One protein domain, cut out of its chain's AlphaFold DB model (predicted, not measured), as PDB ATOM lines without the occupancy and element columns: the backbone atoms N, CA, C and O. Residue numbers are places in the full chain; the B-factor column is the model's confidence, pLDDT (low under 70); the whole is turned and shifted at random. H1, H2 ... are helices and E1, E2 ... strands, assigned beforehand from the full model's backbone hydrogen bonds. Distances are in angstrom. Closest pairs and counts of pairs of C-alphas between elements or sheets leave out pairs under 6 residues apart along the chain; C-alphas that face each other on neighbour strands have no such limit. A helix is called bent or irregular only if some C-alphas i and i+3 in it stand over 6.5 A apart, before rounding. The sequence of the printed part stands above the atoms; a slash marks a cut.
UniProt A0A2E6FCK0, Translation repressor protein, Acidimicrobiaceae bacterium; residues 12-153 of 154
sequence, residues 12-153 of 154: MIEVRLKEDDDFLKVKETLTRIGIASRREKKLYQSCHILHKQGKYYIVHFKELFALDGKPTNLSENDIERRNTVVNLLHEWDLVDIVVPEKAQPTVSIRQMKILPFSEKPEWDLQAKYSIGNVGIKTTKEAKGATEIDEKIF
ATOM      1  N   MET A  12     226.185 252.090 156.999       94.50
ATOM      2  CA  MET A  12     227.400 251.968 156.185       94.50
ATOM      3  C   MET A  12     227.602 250.530 155.695       94.50
ATOM      4  O   MET A  12     227.315 249.565 156.409       94.50
ATOM      5  N   ILE A  13     228.174 250.378 154.498       97.25
ATOM      6  CA  ILE A  13     228.462 249.055 153.940       97.25
ATOM      7  C   ILE A  13     229.857 248.607 154.345       97.25
ATOM      8  O   ILE A  13     230.849 249.101 153.813       97.25
ATOM      9  N   GLU A  14     229.920 247.677 155.298       97.88
ATOM     10  CA  GLU A  14     231.165 247.019 155.696       97.88
ATOM     11  C   GLU A  14     231.653 246.091 154.577       97.88
ATOM     12  O   GLU A  14     230.896 245.264 154.054       97.88
ATOM     13  N   VAL A  15     232.932 246.223 154.233       98.00
ATOM     14  CA  VAL A  15     233.611 245.406 153.230       98.00
ATOM     15  C   VAL A  15     234.906 244.821 153.788       98.00
ATOM     16  O   VAL A  15     235.502 245.361 154.723       98.00
ATOM     17  N   ARG A  16     235.361 243.717 153.199       97.50
ATOM     18  CA  ARG A  16     236.682 243.131 153.443       97.50
ATOM     19  C   ARG A  16     237.568 243.341 152.226       97.50
ATOM     20  O   ARG A  16     237.098 243.299 151.092       97.50
ATOM     21  N   LEU A  17     238.844 243.571 152.498       96.31
ATOM     22  CA  LEU A  17     239.910 243.600 151.505       96.31
ATOM     23  C   LEU A  17     240.681 242.284 151.603       96.31
ATOM     24  O   LEU A  17     240.773 241.720 152.698       96.31
ATOM     25  N   LYS A  18     241.214 241.791 150.484       90.81
ATOM     26  CA  LYS A  18     242.029 240.567 150.486       90.81
ATOM     27  C   LYS A  18     243.412 240.843 151.052       90.81
ATOM     28  O   LYS A  18     243.922 240.056 151.845       90.81
ATOM     29  N   GLU A  19     243.981 241.979 150.667       90.50
ATOM     30  CA  GLU A  19     245.297 242.438 151.095       90.50
ATOM     31  C   GLU A  19     245.239 243.905 151.547       90.50
ATOM     32  O   GLU A  19     244.425 244.688 151.055       90.50
ATOM     33  N   ASP A  20     246.130 244.314 152.454       80.25
ATOM     34  CA  ASP A  20     246.174 245.699 152.955       80.25
ATOM     35  C   ASP A  20     246.429 246.722 151.828       80.25
ATOM     36  O   ASP A  20     245.857 247.818 151.823       80.25
ATOM     37  N   ASP A  21     247.229 246.346 150.824       85.00
ATOM     38  CA  ASP A  21     247.531 247.180 149.653       85.00
ATOM     39  C   ASP A  21     246.314 247.388 148.731       85.00
ATOM     40  O   ASP A  21     246.265 248.364 147.968       85.00
ATOM     41  N   ASP A  22     245.282 246.539 148.825       93.12
ATOM     42  CA  ASP A  22     244.043 246.714 148.060       93.12
ATOM     43  C   ASP A  22     243.290 247.974 148.480       93.12
ATOM     44  O   ASP A  22     242.539 248.536 147.679       93.12
ATOM     45  N   PHE A  23     243.553 248.505 149.678       93.88
ATOM     46  CA  PHE A  23     242.968 249.770 150.109       93.88
ATOM     47  C   PHE A  23     243.290 250.898 149.122       93.88
ATOM     48  O   PHE A  23     242.404 251.668 148.743       93.88
ATOM     49  N   LEU A  24     244.546 250.994 148.668       93.56
ATOM     50  CA  LEU A  24     244.954 252.018 147.704       93.56
ATOM     51  C   LEU A  24     244.348 251.768 146.322       93.56
ATOM     52  O   LEU A  24     243.961 252.732 145.657       93.56
ATOM     53  N   LYS A  25     244.200 250.502 145.912       95.00
ATOM     54  CA  LYS A  25     243.562 250.127 144.639       95.00
ATOM     55  C   LYS A  25     242.081 250.507 144.626       95.00
ATOM     56  O   LYS A  25     241.616 251.141 143.675       95.00
ATOM     57  N   VAL A  26     241.347 250.197 145.695       97.00
ATOM     58  CA  VAL A  26     239.931 250.569 145.849       97.00
ATOM     59  C   VAL A  26     239.788 252.084 145.932       97.00
ATOM     60  O   VAL A  26     238.957 252.666 145.232       97.00
ATOM     61  N   LYS A  27     240.636 252.753 146.723       95.06
ATOM     62  CA  LYS A  27     240.646 254.216 146.835       95.06
ATOM     63  C   LYS A  27     240.867 254.888 145.480       95.06
ATOM     64  O   LYS A  27     240.141 255.827 145.168       95.06
ATOM     65  N   GLU A  28     241.827 254.421 144.679       95.19
ATOM     66  CA  GLU A  28     242.068 254.929 143.320       95.19
ATOM     67  C   GLU A  28     240.860 254.685 142.419       95.19
ATOM     68  O   GLU A  28     240.378 255.622 141.781       95.19
ATOM     69  N   THR A  29     240.331 253.460 142.418       96.62
ATOM     70  CA  THR A  29     239.199 253.061 141.573       96.62
ATOM     71  C   THR A  29     237.980 253.941 141.827       96.62
ATOM     72  O   THR A  29     237.360 254.431 140.884       96.62
ATOM     73  N   LEU A  30     237.687 254.239 143.093       97.00
ATOM     74  CA  LEU A  30     236.594 255.124 143.486       97.00
ATOM     75  C   LEU A  30     236.748 256.558 142.958       97.00
ATOM     76  O   LEU A  30     235.740 257.191 142.657       97.00
ATOM     77  N   THR A  31     237.972 257.072 142.762       95.94
ATOM     78  CA  THR A  31     238.172 258.411 142.157       95.94
ATOM     79  C   THR A  31     237.719 258.485 140.699       95.94
ATOM     80  O   THR A  31     237.450 259.572 140.191       95.94
ATOM     81  N   ARG A  32     237.606 257.333 140.027       96.06
ATOM     82  CA  ARG A  32     237.165 257.200 138.634       96.06
ATOM     83  C   ARG A  32     235.678 256.868 138.501       96.06
ATOM     84  O   ARG A  32     235.220 256.620 137.385       96.06
ATOM     85  N   ILE A  33     234.925 256.879 139.603       96.69
ATOM     86  CA  ILE A  33     233.488 256.595 139.625       96.69
ATOM     87  C   ILE A  33     232.738 257.752 140.278       96.69
ATOM     88  O   ILE A  33     232.994 258.135 141.422       96.69
ATOM     89  N   GLY A  34     231.757 258.289 139.564       94.75
ATOM     90  CA  GLY A  34     230.873 259.290 140.136       94.75
ATOM     91  C   GLY A  34     230.046 260.007 139.092       94.75
ATOM     92  O   GLY A  34     229.604 259.400 138.117       94.75
ATOM     93  N   ILE A  35     229.819 261.301 139.291       93.19
ATOM     94  CA  ILE A  35     228.943 262.089 138.422       93.19
ATOM     95  C   ILE A  35     229.764 262.997 137.521       93.19
ATOM     96  O   ILE A  35     230.586 263.784 137.985       93.19
ATOM     97  N   ALA A  36     229.542 262.870 136.217       92.75
ATOM     98  CA  ALA A  36     230.271 263.620 135.211       92.75
ATOM     99  C   ALA A  36     229.568 264.937 134.871       92.75
ATOM    100  O   ALA A  36     228.401 264.936 134.493       92.75
ATOM    101  N   SER A  37     230.315 266.039 134.899       92.00
ATOM    102  CA  SER A  37     229.974 267.254 134.158       92.00
ATOM    103  C   SER A  37     230.684 267.192 132.813       92.00
ATOM    104  O   SER A  37     231.895 267.405 132.720       92.00
ATOM    105  N   ARG A  38     229.938 266.857 131.754       87.19
ATOM    106  CA  ARG A  38     230.508 266.677 130.407       87.19
ATOM    107  C   ARG A  38     231.000 267.993 129.814       87.19
ATOM    108  O   ARG A  38     232.031 268.001 129.150       87.19
ATOM    109  N   ARG A  39     230.289 269.091 130.091       90.44
ATOM    110  CA  ARG A  39     230.648 270.445 129.648       90.44
ATOM    111  C   ARG A  39     232.019 270.869 130.171       90.44
ATOM    112  O   ARG A  39     232.795 271.461 129.435       90.44
ATOM    113  N   GLU A  40     232.310 270.548 131.430       91.06
ATOM    114  CA  GLU A  40     233.557 270.944 132.096       91.06
ATOM    115  C   GLU A  40     234.615 269.832 132.112       91.06
ATOM    116  O   GLU A  40     235.687 270.039 132.668       91.06
ATOM    117  N   LYS A  41     234.323 268.654 131.535       92.81
ATOM    118  CA  LYS A  41     235.142 267.432 131.650       92.81
ATOM    119  C   LYS A  41     235.567 267.127 133.097       92.81
ATOM    120  O   LYS A  41     236.689 266.701 133.358       92.81
ATOM    121  N   LYS A  42     234.649 267.316 134.046       95.19
ATOM    122  CA  LYS A  42     234.867 267.012 135.467       95.19
ATOM    123  C   LYS A  42     234.172 265.729 135.863       95.19
ATOM    124  O   LYS A  42     233.029 265.505 135.460       95.19
ATOM    125  N   LEU A  43     234.824 264.922 136.690       95.31
ATOM    126  CA  LEU A  43     234.200 263.789 137.360       95.31
ATOM    127  C   LEU A  43     234.194 264.031 138.867       95.31
ATOM    128  O   LEU A  43     235.245 264.098 139.495       95.31
ATOM    129  N   TYR A  44     233.005 264.135 139.450       94.25
ATOM    130  CA  TYR A  44     232.828 264.290 140.887       94.25
ATOM    131  C   TYR A  44     232.703 262.921 141.548       94.25
ATOM    132  O   TYR A  44     231.699 262.238 141.342       94.25
ATOM    133  N   GLN A  45     233.698 262.540 142.348       95.25
ATOM    134  CA  GLN A  45     233.716 261.277 143.089       95.25
ATOM    135  C   GLN A  45     232.499 261.164 144.018       95.25
ATOM    136  O   GLN A  45     232.251 262.056 144.835       95.25
ATOM    137  N   SER A  46     231.771 260.049 143.919       94.00
ATOM    138  CA  SER A  46     230.569 259.802 144.732       94.00
ATOM    139  C   SER A  46     230.860 259.051 146.029       94.00
ATOM    140  O   SER A  46     230.343 259.429 147.079       94.00
ATOM    141  N   CYS A  47     231.673 257.995 145.965       96.56
ATOM    142  CA  CYS A  47     231.907 257.101 147.096       96.56
ATOM    143  C   CYS A  47     233.375 257.066 147.513       96.56
ATOM    144  O   CYS A  47     234.281 257.304 146.710       96.56
ATOM    145  N   HIS A  48     233.598 256.709 148.771       96.44
ATOM    146  CA  HIS A  48     234.893 256.656 149.424       96.44
ATOM    147  C   HIS A  48     235.022 255.361 150.214       96.44
ATOM    148  O   HIS A  48     234.048 254.871 150.781       96.44
ATOM    149  N   ILE A  49     236.249 254.849 150.284       95.88
ATOM    150  CA  ILE A  49     236.605 253.801 151.231       95.88
ATOM    151  C   ILE A  49     237.083 254.448 152.536       95.88
ATOM    152  O   ILE A  49     237.976 255.300 152.539       95.88
ATOM    153  N   LEU A  50     236.460 254.064 153.645       94.00
ATOM    154  CA  LEU A  50     236.756 254.520 154.998       94.00
ATOM    155  C   LEU A  50     237.365 253.362 155.790       94.00
ATOM    156  O   LEU A  50     236.801 252.275 155.813       94.00
ATOM    157  N   HIS A  51     238.477 253.609 156.480       92.31
ATOM    158  CA  HIS A  51     239.034 252.678 157.458       92.31
ATOM    159  C   HIS A  51     238.730 253.194 158.870       92.31
ATOM    160  O   HIS A  51     239.128 254.304 159.229       92.31
ATOM    161  N   LYS A  52     238.000 252.411 159.667       89.12
ATOM    162  CA  LYS A  52     237.595 252.774 161.031       89.12
ATOM    163  C   LYS A  52     237.619 251.542 161.931       89.12
ATOM    164  O   LYS A  52     236.958 250.556 161.638       89.12
ATOM    165  N   GLN A  53     238.363 251.622 163.037       90.88
ATOM    166  CA  GLN A  53     238.441 250.569 164.065       90.88
ATOM    167  C   GLN A  53     238.777 249.168 163.505       90.88
ATOM    168  O   GLN A  53     238.196 248.173 163.926       90.88
ATOM    169  N   GLY A  54     239.705 249.091 162.541       90.69
ATOM    170  CA  GLY A  54     240.125 247.825 161.926       90.69
ATOM    171  C   GLY A  54     239.150 247.268 160.884       90.69
ATOM    172  O   GLY A  54     239.291 246.122 160.471       90.69
ATOM    173  N   LYS A  55     238.149 248.055 160.475       94.81
ATOM    174  CA  LYS A  55     237.148 247.681 159.473       94.81
ATOM    175  C   LYS A  55     237.132 248.663 158.313       94.81
ATOM    176  O   LYS A  55     237.385 249.858 158.500       94.81
ATOM    177  N   TYR A  56     236.791 248.158 157.132       96.94
ATOM    178  CA  TYR A  56     236.654 248.957 155.922       96.94
ATOM    179  C   TYR A  56     235.185 249.139 155.565       96.94
ATOM    180  O   TYR A  56     234.377 248.226 155.707       96.94
ATOM    181  N   TYR A  57     234.848 250.333 155.092       97.56
ATOM    182  CA  TYR A  57     233.496 250.690 154.694       97.56
ATOM    183  C   TYR A  57     233.511 251.409 153.357       97.56
ATOM    184  O   TYR A  57     234.393 252.236 153.121       97.56
ATOM    185  N   ILE A  58     232.511 251.157 152.521       97.75
ATOM    186  CA  ILE A  58     232.221 251.997 151.359       97.75
ATOM    187  C   ILE A  58     231.052 252.909 151.710       97.75
ATOM    188  O   ILE A  58     229.981 252.447 152.109       97.75
ATOM    189  N   VAL A  59     231.273 254.212 151.567       96.44
ATOM    190  CA  VAL A  59     230.322 255.258 151.950       96.44
ATOM    191  C   VAL A  59     230.234 256.327 150.871       96.44
ATOM    192  O   VAL A  59     231.218 256.638 150.203       96.44
ATOM    193  N   HIS A  60     229.064 256.918 150.705       95.94
ATOM    194  CA  HIS A  60     228.836 258.102 149.898       95.94
ATOM    195  C   HIS A  60     229.415 259.344 150.593       95.94
ATOM    196  O   HIS A  60     229.361 259.473 151.818       95.94
ATOM    197  N   PHE A  61     229.908 260.328 149.837       92.19
ATOM    198  CA  PHE A  61     230.500 261.542 150.427       92.19
ATOM    199  C   PHE A  61     229.521 262.322 151.331       92.19
ATOM    200  O   PHE A  61     229.933 263.001 152.268       92.19
ATOM    201  N   LYS A  62     228.211 262.207 151.077       93.19
ATOM    202  CA  LYS A  62     227.163 262.805 151.921       93.19
ATOM    203  C   LYS A  62     226.998 262.104 153.273       93.19
ATOM    204  O   LYS A  62     226.617 262.771 154.233       93.19
ATOM    205  N   GLU A  63     227.302 260.808 153.360       92.69
ATOM    206  CA  GLU A  63     227.363 260.072 154.632       92.69
ATOM    207  C   GLU A  63     228.571 260.538 155.454       92.69
ATOM    208  O   GLU A  63     228.465 260.707 156.664       92.69
ATOM    209  N   LEU A  64     229.697 260.859 154.802       91.19
ATOM    210  CA  LEU A  64     230.857 261.456 155.477       91.19
ATOM    211  C   LEU A  64     230.532 262.829 156.086       91.19
ATOM    212  O   LEU A  64     230.975 263.135 157.191       91.19
ATOM    213  N   PHE A  65     229.713 263.647 155.419       89.25
ATOM    214  CA  PHE A  65     229.217 264.887 156.024       89.25
ATOM    215  C   PHE A  65     228.322 264.627 157.242       89.25
ATOM    216  O   PHE A  65     228.493 265.308 158.252       89.25
ATOM    217  N   ALA A  66     227.435 263.626 157.187       89.75
ATOM    218  CA  ALA A  66     226.628 263.226 158.344       89.75
ATOM    219  C   ALA A  66     227.500 262.744 159.518       89.75
ATOM    220  O   ALA A  66     227.257 263.139 160.658       89.75
ATOM    221  N   LEU A  67     228.538 261.942 159.247       89.19
ATOM    222  CA  LEU A  67     229.509 261.469 160.246       89.19
ATOM    223  C   LEU A  67     230.233 262.614 160.958       89.19
ATOM    224  O   LEU A  67     230.481 262.523 162.158       89.19
ATOM    225  N   ASP A  68     230.538 263.687 160.232       86.19
ATOM    226  CA  ASP A  68     231.155 264.899 160.778       86.19
ATOM    227  C   ASP A  68     230.157 265.817 161.514       86.19
ATOM    228  O   ASP A  68     230.549 266.881 161.995       86.19
ATOM    229  N   GLY A  69     228.864 265.472 161.557       85.00
ATOM    230  CA  GLY A  69     227.805 266.336 162.089       85.00
ATOM    231  C   GLY A  69     227.521 267.574 161.227       85.00
ATOM    232  O   GLY A  69     226.923 268.539 161.706       85.00
ATOM    233  N   LYS A  70     227.959 267.579 159.963       85.88
ATOM    234  CA  LYS A  70     227.711 268.666 159.006       85.88
ATOM    235  C   LYS A  70     226.330 268.501 158.360       85.88
ATOM    236  O   LYS A  70     225.879 267.372 158.154       85.88
ATOM    237  N   PRO A  71     225.659 269.606 157.982       83.12
ATOM    238  CA  PRO A  71     224.400 269.524 157.254       83.12
ATOM    239  C   PRO A  71     224.607 268.802 155.919       83.12
ATOM    240  O   PRO A  71     225.535 269.105 155.169       83.12
ATOM    241  N   THR A  72     223.728 267.851 155.618       86.38
ATOM    242  CA  THR A  72     223.772 267.040 154.402       86.38
ATOM    243  C   THR A  72     222.355 266.795 153.894       86.38
ATOM    244  O   THR A  72     221.422 266.647 154.678       86.38
ATOM    245  N   ASN A  73     222.189 266.770 152.576       90.12
ATOM    246  CA  ASN A  73     220.936 266.456 151.885       90.12
ATOM    247  C   ASN A  73     220.997 265.024 151.327       90.12
ATOM    248  O   ASN A  73     220.811 264.800 150.128       90.12
ATOM    249  N   LEU A  74     221.376 264.071 152.182       91.00
ATOM    250  CA  LEU A  74     221.459 262.661 151.819       91.00
ATOM    251  C   LEU A  74     220.074 262.152 151.396       91.00
ATOM    252  O   LEU A  74     219.114 262.261 152.159       91.00
ATOM    253  N   SER A  75     219.996 261.622 150.179       92.69
ATOM    254  CA  SER A  75     218.781 261.108 149.548       92.69
ATOM    255  C   SER A  75     218.871 259.605 149.300       92.69
ATOM    256  O   SER A  75     219.950 259.016 149.375       92.69
ATOM    257  N   GLU A  76     217.744 258.979 148.959       92.88
ATOM    258  CA  GLU A  76     217.678 257.532 148.714       92.88
ATOM    259  C   GLU A  76     218.533 257.151 147.507       92.88
ATOM    260  O   GLU A  76     219.346 256.235 147.572       92.88
ATOM    261  N   ASN A  77     218.477 257.976 146.464       93.12
ATOM    262  CA  ASN A  77     219.308 257.845 145.276       93.12
ATOM    263  C   ASN A  77     220.820 257.891 145.590       93.12
ATOM    264  O   ASN A  77     221.612 257.234 144.919       93.12
ATOM    265  N   ASP A  78     221.257 258.641 146.613       94.12
ATOM    266  CA  ASP A  78     222.668 258.629 147.034       94.12
ATOM    267  C   ASP A  78     223.057 257.267 147.647       94.12
ATOM    268  O   ASP A  78     224.149 256.755 147.379       94.12
ATOM    269  N   ILE A  79     222.155 256.660 148.428       95.62
ATOM    270  CA  ILE A  79     222.324 255.321 149.016       95.62
ATOM    271  C   ILE A  79     222.311 254.242 147.928       95.62
ATOM    272  O   ILE A  79     223.191 253.382 147.897       95.62
ATOM    273  N   GLU A  80     221.377 254.311 146.986       96.25
ATOM    274  CA  GLU A  80     221.287 253.381 145.859       96.25
ATOM    275  C   GLU A  80     222.512 253.472 144.934       96.25
ATOM    276  O   GLU A  80     223.020 252.453 144.449       96.25
ATOM    277  N   ARG A  81     223.059 254.678 144.720       96.00
ATOM    278  CA  ARG A  81     224.338 254.876 144.012       96.00
ATOM    279  C   ARG A  81     225.492 254.226 144.751       96.00
ATOM    280  O   ARG A  81     226.246 253.481 144.128       96.00
ATOM    281  N   ARG A  82     225.614 254.443 146.064       97.31
ATOM    282  CA  ARG A  82     226.613 253.756 146.898       97.31
ATOM    283  C   ARG A  82     226.494 252.244 146.764       97.31
ATOM    284  O   ARG A  82     227.492 251.589 146.490       97.31
ATOM    285  N   ASN A  83     225.289 251.704 146.889       98.00
ATOM    286  CA  ASN A  83     225.021 250.276 146.756       98.00
ATOM    287  C   ASN A  83     225.456 249.740 145.384       98.00
ATOM    288  O   ASN A  83     226.113 248.707 145.292       98.00
ATOM    289  N   THR A  84     225.167 250.478 144.313       97.94
ATOM    290  CA  THR A  84     225.595 250.120 142.950       97.94
ATOM    291  C   THR A  84     227.118 250.094 142.832       97.94
ATOM    292  O   THR A  84     227.678 249.151 142.281       97.94
ATOM    293  N   VAL A  85     227.806 251.099 143.386       97.75
ATOM    294  CA  VAL A  85     229.276 251.150 143.403       97.75
ATOM    295  C   VAL A  85     229.864 249.990 144.204       97.75
ATOM    296  O   VAL A  85     230.817 249.371 143.745       97.75
ATOM    297  N   VAL A  86     229.298 249.662 145.365       98.12
ATOM    298  CA  VAL A  86     229.748 248.524 146.180       98.12
ATOM    299  C   VAL A  86     229.633 247.213 145.410       98.12
ATOM    300  O   VAL A  86     230.596 246.452 145.377       98.12
ATOM    301  N   ASN A  87     228.488 246.966 144.769       98.06
ATOM    302  CA  ASN A  87     228.291 245.752 143.979       98.06
ATOM    303  C   ASN A  87     229.280 245.675 142.807       98.06
ATOM    304  O   ASN A  87     229.860 244.621 142.589       98.06
ATOM    305  N   LEU A  88     229.571 246.790 142.126       97.25
ATOM    306  CA  LEU A  88     230.596 246.825 141.071       97.25
ATOM    307  C   LEU A  88     231.994 246.473 141.593       97.25
ATOM    308  O   LEU A  88     232.713 245.707 140.960       97.25
ATOM    309  N   LEU A  89     232.388 247.017 142.747       97.56
ATOM    310  CA  LEU A  89     233.678 246.686 143.358       97.56
ATOM    311  C   LEU A  89     233.756 245.201 143.742       97.56
ATOM    312  O   LEU A  89     234.822 244.601 143.615       97.56
ATOM    313  N   HIS A  90     232.641 244.624 144.191       97.44
ATOM    314  CA  HIS A  90     232.547 243.204 144.508       97.44
ATOM    315  C   HIS A  90     232.628 242.321 143.256       97.44
ATOM    316  O   HIS A  90     233.400 241.369 143.226       97.44
ATOM    317  N   GLU A  91     231.910 242.673 142.187       96.88
ATOM    318  CA  GLU A  91     231.968 241.975 140.893       96.88
ATOM    319  C   GLU A  91     233.368 242.009 140.262       96.88
ATOM    320  O   GLU A  91     233.762 241.072 139.569       96.88
ATOM    321  N   TRP A  92     234.136 243.074 140.505       96.19
ATOM    322  CA  TRP A  92     235.535 243.190 140.075       96.19
ATOM    323  C   TRP A  92     236.530 242.532 141.029       96.19
ATOM    324  O   TRP A  92     237.736 242.690 140.835       96.19
ATOM    325  N   ASP A  93     236.041 241.814 142.041       96.19
ATOM    326  CA  ASP A  93     236.855 241.080 143.008       96.19
ATOM    327  C   ASP A  93     237.822 241.986 143.800       96.19
ATOM    328  O   ASP A  93     238.874 241.554 144.270       96.19
ATOM    329  N   LEU A  94     237.469 243.271 143.946       96.00
ATOM    330  CA  LEU A  94     238.258 244.253 144.698       96.00
ATOM    331  C   LEU A  94     237.900 244.268 146.185       96.00
ATOM    332  O   LEU A  94     238.716 244.683 147.008       96.00
ATOM    333  N   VAL A  95     236.668 243.881 146.523       97.38
ATOM    334  CA  VAL A  95     236.153 243.850 147.895       97.38
ATOM    335  C   VAL A  95     235.167 242.698 148.086       97.38
ATOM    336  O   VAL A  95     234.435 242.340 147.165       97.38
ATOM    337  N   ASP A  96     235.053 242.194 149.311       97.94
ATOM    338  CA  ASP A  96     233.963 241.301 149.716       97.94
ATOM    339  C   ASP A  96     232.958 242.049 150.589       97.94
ATOM    340  O   ASP A  96     233.332 242.686 151.576       97.94
ATOM    341  N   ILE A  97     231.669 241.969 150.257       97.88
ATOM    342  CA  ILE A  97     230.611 242.614 151.042       97.88
ATOM    343  C   ILE A  97     230.297 241.743 152.262       97.88
ATOM    344  O   ILE A  97     229.967 240.568 152.116       97.88
ATOM    345  N   VAL A  98     230.362 242.308 153.473       97.56
ATOM    346  CA  VAL A  98     230.106 241.537 154.707       97.56
ATOM    347  C   VAL A  98     228.626 241.185 154.871       97.56
ATOM    348  O   VAL A  98     228.308 240.096 155.339       97.56
ATOM    349  N   VAL A  99     227.727 242.100 154.492       97.06
ATOM    350  CA  VAL A  99     226.265 241.913 154.529       97.06
ATOM    351  C   VAL A  99     225.679 242.337 153.174       97.06
ATOM    352  O   VAL A  99     225.334 243.513 153.010       97.06
ATOM    353  N   PRO A 100     225.629 241.434 152.174       95.00
ATOM    354  CA  PRO A 100     225.194 241.751 150.809       95.00
ATOM    355  C   PRO A 100     223.796 242.373 150.719       95.00
ATOM    356  O   PRO A 100     223.543 243.213 149.858       95.00
ATOM    357  N   GLU A 101     222.899 242.031 151.642       95.56
ATOM    358  CA  GLU A 101     221.522 242.530 151.688       95.56
ATOM    359  C   GLU A 101     221.456 244.047 151.898       95.56
ATOM    360  O   GLU A 101     220.510 244.690 151.448       95.56
ATOM    361  N   LYS A 102     222.471 244.644 152.541       94.50
ATOM    362  CA  LYS A 102     222.554 246.101 152.728       94.50
ATOM    363  C   LYS A 102     222.944 246.846 151.450       94.50
ATOM    364  O   LYS A 102     222.712 248.049 151.358       94.50
ATOM    365  N   ALA A 103     223.515 246.155 150.463       95.81
ATOM    366  CA  ALA A 103     223.895 246.728 149.174       95.81
ATOM    367  C   ALA A 103     222.730 246.721 148.161       95.81
ATOM    368  O   ALA A 103     222.961 246.665 146.953       95.81
ATOM    369  N   GLN A 104     221.483 246.774 148.639       95.75
ATOM    370  CA  GLN A 104     220.262 246.902 147.843       95.75
ATOM    371  C   GLN A 104     219.309 247.925 148.498       95.75
ATOM    372  O   GLN A 104     219.344 248.072 149.722       95.75
ATOM    373  N   PRO A 105     218.462 248.632 147.726       96.19
ATOM    374  CA  PRO A 105     218.361 248.605 146.263       96.19
ATOM    375  C   PRO A 105     219.539 249.305 145.559       96.19
ATOM    376  O   PRO A 105     220.392 249.926 146.197       96.19
ATOM    377  N   THR A 106     219.610 249.154 144.235       96.50
ATOM    378  CA  THR A 106     220.634 249.747 143.356       96.50
ATOM    379  C   THR A 106     219.990 250.627 142.286       96.50
ATOM    380  O   THR A 106     218.825 250.445 141.936       96.50
ATOM    381  N   VAL A 107     220.763 251.560 141.725       95.50
ATOM    382  CA  VAL A 107     220.369 252.333 140.540       95.50
ATOM    383  C   VAL A 107     220.966 251.744 139.266       95.50
ATOM    384  O   VAL A 107     221.942 250.997 139.275       95.50
ATOM    385  N   SER A 108     220.430 252.163 138.118       94.50
ATOM    386  CA  SER A 108     221.071 251.886 136.834       94.50
ATOM    387  C   SER A 108     222.464 252.518 136.765       94.50
ATOM    388  O   SER A 108     222.616 253.723 136.978       94.50
ATOM    389  N   ILE A 109     223.460 251.737 136.330       90.75
ATOM    390  CA  ILE A 109     224.841 252.191 136.072       90.75
ATOM    391  C   ILE A 109     224.879 253.437 135.168       90.75
ATOM    392  O   ILE A 109     225.767 254.271 135.309       90.75
ATOM    393  N   ARG A 110     223.886 253.621 134.285       90.75
ATOM    394  CA  ARG A 110     223.777 254.792 133.395       90.75
ATOM    395  C   ARG A 110     223.682 256.130 134.132       90.75
ATOM    396  O   ARG A 110     223.975 257.158 133.533       90.75
ATOM    397  N   GLN A 111     223.275 256.127 135.400       89.50
ATOM    398  CA  GLN A 111     223.218 257.333 136.226       89.50
ATOM    399  C   GLN A 111     224.594 257.793 136.732       89.50
ATOM    400  O   GLN A 111     224.693 258.836 137.378       89.50
ATOM    401  N   MET A 112     225.648 257.018 136.475       92.50
ATOM    402  CA  MET A 112     227.008 257.301 136.911       92.50
ATOM    403  C   MET A 112     227.972 257.194 135.729       92.50
ATOM    404  O   MET A 112     227.741 256.480 134.753       92.50
ATOM    405  N   LYS A 113     229.090 257.907 135.819       94.81
ATOM    406  CA  LYS A 113     230.218 257.767 134.906       94.81
ATOM    407  C   LYS A 113     231.298 256.948 135.600       94.81
ATOM    408  O   LYS A 113     231.718 257.264 136.711       94.81
ATOM    409  N   ILE A 114     231.745 255.912 134.901       95.94
ATOM    410  CA  ILE A 114     232.903 255.097 135.255       95.94
ATOM    411  C   ILE A 114     233.960 255.384 134.191       95.94
ATOM    412  O   ILE A 114     233.680 255.252 132.997       95.94
ATOM    413  N   LEU A 115     235.142 255.835 134.609       94.81
ATOM    414  CA  LEU A 115     236.257 256.099 133.705       94.81
ATOM    415  C   LEU A 115     237.222 254.912 133.671       94.81
ATOM    416  O   LEU A 115     237.716 254.501 134.730       94.81
ATOM    417  N   PRO A 116     237.568 254.384 132.482       94.12
ATOM    418  CA  PRO A 116     238.720 253.505 132.368       94.12
ATOM    419  C   PRO A 116     239.991 254.285 132.724       94.12
ATOM    420  O   PRO A 116     240.056 255.509 132.598       94.12
ATOM    421  N   PHE A 117     241.024 253.569 133.164       92.38
ATOM    422  CA  PHE A 117     242.285 254.188 133.573       92.38
ATOM    423  C   PHE A 117     242.914 255.047 132.458       92.38
ATOM    424  O   PHE A 117     243.478 256.099 132.742       92.38
ATOM    425  N   SER A 118     242.752 254.648 131.194       95.19
ATOM    426  CA  SER A 118     243.257 255.376 130.024       95.19
ATOM    427  C   SER A 118     242.614 256.749 129.813       95.19
ATOM    428  O   SER A 118     243.286 257.648 129.324       95.19
ATOM    429  N   GLU A 119     241.342 256.927 130.188       93.06
ATOM    430  CA  GLU A 119     240.635 258.210 130.047       93.06
ATOM    431  C   GLU A 119     240.928 259.160 131.215       93.06
ATOM    432  O   GLU A 119     240.662 260.353 131.113       93.06
ATOM    433  N   LYS A 120     241.496 258.673 132.326       91.31
ATOM    434  CA  LYS A 120     241.770 259.477 133.530       91.31
ATOM    435  C   LYS A 120     242.475 260.818 133.251       91.31
ATOM    436  O   LYS A 120     242.038 261.805 133.834       91.31
ATOM    437  N   PRO A 121     243.511 260.909 132.390       93.75
ATOM    438  CA  PRO A 121     244.205 262.174 132.127       93.75
ATOM    439  C   PRO A 121     243.349 263.226 131.409       93.75
ATOM    440  O   PRO A 121     243.710 264.399 131.395       93.75
ATOM    441  N   GLU A 122     242.236 262.822 130.795       93.44
ATOM    442  CA  GLU A 122     241.338 263.721 130.063       93.44
ATOM    443  C   GLU A 122     240.272 264.368 130.951       93.44
ATOM    444  O   GLU A 122     239.545 265.251 130.486       93.44
ATOM    445  N   TRP A 123     240.150 263.907 132.198       95.44
ATOM    446  CA  TRP A 123     239.117 264.327 133.132       95.44
ATOM    447  C   TRP A 123     239.721 264.980 134.368       95.44
ATOM    448  O   TRP A 123     240.674 264.485 134.967       95.44
ATOM    449  N   ASP A 124     239.102 266.072 134.791       93.44
ATOM    450  CA  ASP A 124     239.386 266.709 136.068       93.44
ATOM    451  C   ASP A 124     238.642 265.955 137.188       93.44
ATOM    452  O   ASP A 124     237.418 266.053 137.328       93.44
ATOM    453  N   LEU A 125     239.376 265.128 137.941       92.62
ATOM    454  CA  LEU A 125     238.827 264.304 139.020       92.62
ATOM    455  C   LEU A 125     238.683 265.121 140.308       92.62
ATOM    456  O   LEU A 125     239.667 265.504 140.939       92.62
ATOM    457  N   GLN A 126     237.442 265.333 140.731       89.31
ATOM    458  CA  GLN A 126     237.083 266.191 141.854       89.31
ATOM    459  C   GLN A 126     236.563 265.358 143.030       89.31
ATOM    460  O   GLN A 126     235.475 264.778 142.977       89.31
ATOM    461  N   ALA A 127     237.318 265.331 144.129       82.38
ATOM    462  CA  ALA A 127     236.871 264.734 145.383       82.38
ATOM    463  C   ALA A 127     236.128 265.780 146.228       82.38
ATOM    464  O   ALA A 127     236.731 266.720 146.741       82.38
ATOM    465  N   LYS A 128     234.812 265.607 146.414       71.00
ATOM    466  CA  LYS A 128     233.994 266.518 147.245       71.00
ATOM    467  C   LYS A 128     234.291 266.432 148.745       71.00
ATOM    468  O   LYS A 128     233.895 267.315 149.501       71.00
ATOM    469  N   TYR A 129     234.974 265.374 149.174       72.38
ATOM    470  CA  TYR A 129     235.360 265.146 150.559       72.38
ATOM    471  C   TYR A 129     236.809 264.661 150.621       72.38
ATOM    472  O   TYR A 129     237.199 263.767 149.866       72.38
ATOM    473  N   SER A 130     237.592 265.236 151.534       67.50
ATOM    474  CA  SER A 130     238.958 264.802 151.842       67.50
ATOM    475  C   SER A 130     238.973 264.116 153.205       67.50
ATOM    476  O   SER A 130     238.713 264.752 154.223       67.50
ATOM    477  N   ILE A 131     239.255 262.810 153.221       64.12
ATOM    478  CA  ILE A 131     239.357 262.020 154.454       64.12
ATOM    479  C   ILE A 131     240.732 262.265 155.084       64.12
ATOM    480  O   ILE A 131     241.751 261.899 154.497       64.12
ATOM    481  N   GLY A 132     240.748 262.844 156.285       52.06
ATOM    482  CA  GLY A 132     241.957 263.065 157.081       52.06
ATOM    483  C   GLY A 132     242.259 264.545 157.317       52.06
ATOM    484  O   GLY A 132     242.219 265.365 156.404       52.06
ATOM    485  N   ASN A 133     242.573 264.881 158.568       42.25
ATOM    486  CA  ASN A 133     242.921 266.228 159.005       42.25
ATOM    487  C   ASN A 133     244.347 266.574 158.546       42.25
ATOM    488  O   ASN A 133     245.295 266.522 159.326       42.25
ATOM    489  N   VAL A 134     244.526 266.901 157.268       38.94
ATOM    490  CA  VAL A 134     245.658 267.736 156.864       38.94
ATOM    491  C   VAL A 134     245.159 269.159 157.028       38.94
ATOM    492  O   VAL A 134     244.226 269.554 156.336       38.94
ATOM    493  N   GLY A 135     245.725 269.891 157.989       35.41
ATOM    494  CA  GLY A 135     245.379 271.273 158.322       35.41
ATOM    495  C   GLY A 135     245.651 272.257 157.183       35.41
ATOM    496  O   GLY A 135     246.469 273.162 157.311       35.41
ATOM    497  N   ILE A 136     244.952 272.104 156.066       34.59
ATOM    498  CA  ILE A 136     244.763 273.141 155.071       34.59
ATOM    499  C   ILE A 136     243.625 273.982 155.624       34.59
ATOM    500  O   ILE A 136     242.482 273.533 155.686       34.59
ATOM    501  N   LYS A 137     243.968 275.186 156.091       33.84
ATOM    502  CA  LYS A 137     243.010 276.214 156.497       33.84
ATOM    503  C   LYS A 137     241.874 276.245 155.479       33.84
ATOM    504  O   LYS A 137     242.081 276.642 154.336       33.84
ATOM    505  N   THR A 138     240.693 275.815 155.908       36.12
ATOM    506  CA  THR A 138     239.436 275.933 155.180       36.12
ATOM    507  C   THR A 138     239.236 277.394 154.799       36.12
ATOM    508  O   THR A 138     238.814 278.217 155.613       36.12
ATOM    509  N   THR A 139     239.569 277.749 153.562       35.44
ATOM    510  CA  THR A 139     239.133 279.010 152.975       35.44
ATOM    511  C   THR A 139     237.632 278.915 152.750       35.44
ATOM    512  O   THR A 139     237.196 278.303 151.784       35.44
ATOM    513  N   LYS A 140     236.895 279.540 153.675       34.94
ATOM    514  CA  LYS A 140     235.458 279.848 153.672       34.94
ATOM    515  C   LYS A 140     234.520 278.649 153.520       34.94
ATOM    516  O   LYS A 140     234.438 278.009 152.481       34.94
ATOM    517  N   GLU A 141     233.739 278.432 154.574       41.41
ATOM    518  CA  GLU A 141     232.499 277.661 154.567       41.41
ATOM    519  C   GLU A 141     231.654 278.018 153.333       41.41
ATOM    520  O   GLU A 141     231.005 279.065 153.272       41.41
ATOM    521  N   ALA A 142     231.675 277.149 152.324       38.66
ATOM    522  CA  ALA A 142     230.766 277.240 151.199       38.66
ATOM    523  C   ALA A 142     229.410 276.688 151.653       38.66
ATOM    524  O   ALA A 142     229.149 275.486 151.565       38.66
ATOM    525  N   LYS A 143     228.538 277.575 152.152       34.19
ATOM    526  CA  LYS A 143     227.087 277.339 152.136       34.19
ATOM    527  C   LYS A 143     226.717 276.978 150.689       34.19
ATOM    528  O   LYS A 143     226.755 277.853 149.833       34.19
ATOM    529  N   GLY A 144     226.481 275.692 150.412       44.94
ATOM    530  CA  GLY A 144     226.166 275.180 149.069       44.94
ATOM    531  C   GLY A 144     226.980 273.969 148.585       44.94
ATOM    532  O   GLY A 144     226.658 273.422 147.542       44.94
ATOM    533  N   ALA A 145     227.999 273.483 149.310       48.47
ATOM    534  CA  ALA A 145     228.830 272.355 148.834       48.47
ATOM    535  C   ALA A 145     228.074 271.012 148.653       48.47
ATOM    536  O   ALA A 145     228.535 270.115 147.937       48.47
ATOM    537  N   THR A 146     226.916 270.865 149.297       50.81
ATOM    538  CA  THR A 146     226.025 269.695 149.209       50.81
ATOM    539  C   THR A 146     224.978 269.810 148.099       50.81
ATOM    540  O   THR A 146     224.378 268.803 147.719       50.81
ATOM    541  N   GLU A 147     224.781 271.003 147.538       46.41
ATOM    542  CA  GLU A 147     223.853 271.259 146.440       46.41
ATOM    543  C   GLU A 147     224.628 271.212 145.121       46.41
ATOM    544  O   GLU A 147     225.481 272.043 144.821       46.41
ATOM    545  N   ILE A 148     224.377 270.164 144.344       50.28
ATOM    546  CA  ILE A 148     224.763 270.117 142.937       50.28
ATOM    547  C   ILE A 148     223.598 270.735 142.177       50.28
ATOM    548  O   ILE A 148     222.495 270.207 142.271       50.28
ATOM    549  N   ASP A 149     223.832 271.845 141.473       50.09
ATOM    550  CA  ASP A 149     222.827 272.401 140.565       50.09
ATOM    551  C   ASP A 149     222.453 271.312 139.555       50.09
ATOM    552  O   ASP A 149     223.312 270.815 138.821       50.09
ATOM    553  N   GLU A 150     221.185 270.906 139.555       48.12
ATOM    554  CA  GLU A 150     220.691 269.845 138.682       48.12
ATOM    555  C   GLU A 150     220.892 270.191 137.198       48.12
ATOM    556  O   GLU A 150     221.083 269.292 136.381       48.12
ATOM    557  N   LYS A 151     221.003 271.483 136.858       48.03
ATOM    558  CA  LYS A 151     221.325 271.979 135.506       48.03
ATOM    559  C   LYS A 151     222.764 271.703 135.061       48.03
ATOM    560  O   LYS A 151     223.135 272.018 133.935       48.03
ATOM    561  N   ILE A 152     223.615 271.162 135.933       50.75
ATOM    562  CA  ILE A 152     224.931 270.629 135.542       50.75
ATOM    563  C   ILE A 152     224.773 269.269 134.835       50.75
ATOM    564  O   ILE A 152     225.689 268.844 134.127       50.75
ATOM    565  N   PHE A 153     223.635 268.594 135.028       47.50
ATOM    566  CA  PHE A 153     223.342 267.266 134.482       47.50
ATOM    567  C   PHE A 153     222.468 267.286 133.214       47.50
ATOM    568  O   PHE A 153     222.303 266.225 132.611       47.50
TER     569      PHE A 153
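AT A GLANCE: This is residues 12 to 153 of the 154 residues of the protein "Translation repressor protein" of Acidimicrobiaceae bacterium (UniProt A0A2E6FCK0). A small twisted sheet, E1, E5 and E4, has two helices, H1 and H3, packed over one face, and a second small sheet, E2, E3 and E6, extends from it where E3 runs on into E4. H4 packs on H3, H5 lies far from the middle, and a long tail follows E6, of which residues 132 to 142 stick out. The printed part has 142 residues, with five named helices and six named strands in the order E1 H1 E2 E3 E4 E5 H2 H3 H4 H5 E6. The sheet E1, E5, E4 is antiparallel, the sheet E2, E3, E6 is mixed, and the class is mixed, helices and strands. The whole is compact, with a radius of gyration of the C-alphas of 15.0 A and spans of 38 by 31 by 29 A.

IN THESE COORDINATES: E1 is residues 13 to 16, beginning at C-alpha 13 (228.462, 249.055, 153.940). H1 is residues 22 to 31, 14.4 A long. E2, residues 33 to 37, and E3, residues 42 to 45, form a hairpin. E4, residues 47 to 52, 15.7 A, and E5, residues 55 to 60, 16.4 A, form another. H2 is residues 61 to 67, and H3, the longest helix, is residues 76 to 91, 22.5 A. H4 is residues 100 to 103, and H5 is residues 117 to 122, irregular, with C-alphas 118 and 121 7.2 A apart. E6, residues 124 to 127, ends at C-alpha 127 (236.871, 264.734, 145.383).

HOW THE PARTS SIT: E5 is the inner strand between E1, with N 15 and O 56 2.9 A apart, and E4, with N 50 and O 57 2.8 A apart; these pairs are within hydrogen-bond range. H1 and H3 on one face of this sheet make two layers, helices over strands. H1, at a height of 8.7 A over the sheet, runs along the strands; its closest C-alphas to E4 are those of Lys 27 and Ile 49, 6.0 A. H3, at 8.3 A, lies over E5, only just slantwise at 31 degrees on the local plane; their closest C-alphas are those of His 60 and Arg 82, 5.7 A. H3 touches H4 with residues 80 to 87 alone, C-alphas 83 and 103 being closest at 4.4 A. H2 only grazes this sheet with residues 61 to 64. In the other sheet, E3 is antiparallel to E2, with N 35 and O 44 at 2.9 A, and parallel to E6, with N 126 and O 43 at 2.8 A. H5 touches no helix. Every O i to N i+4 pair is within range in H1, H2 and H3; H5 has 0 of 2, but 2 of 3 O i to N i+3 pairs, and H4 is too short for an i+4 pair.

THE WHOLE: The farthest C-alphas, those of Glu 19 and Lys 151, are 41.1 A apart. The printed part has no cut. The link H4 to H5 is long, 13 residues. Residues 130 to 153 have pLDDT under 70; the mean of the printed part is 85.2.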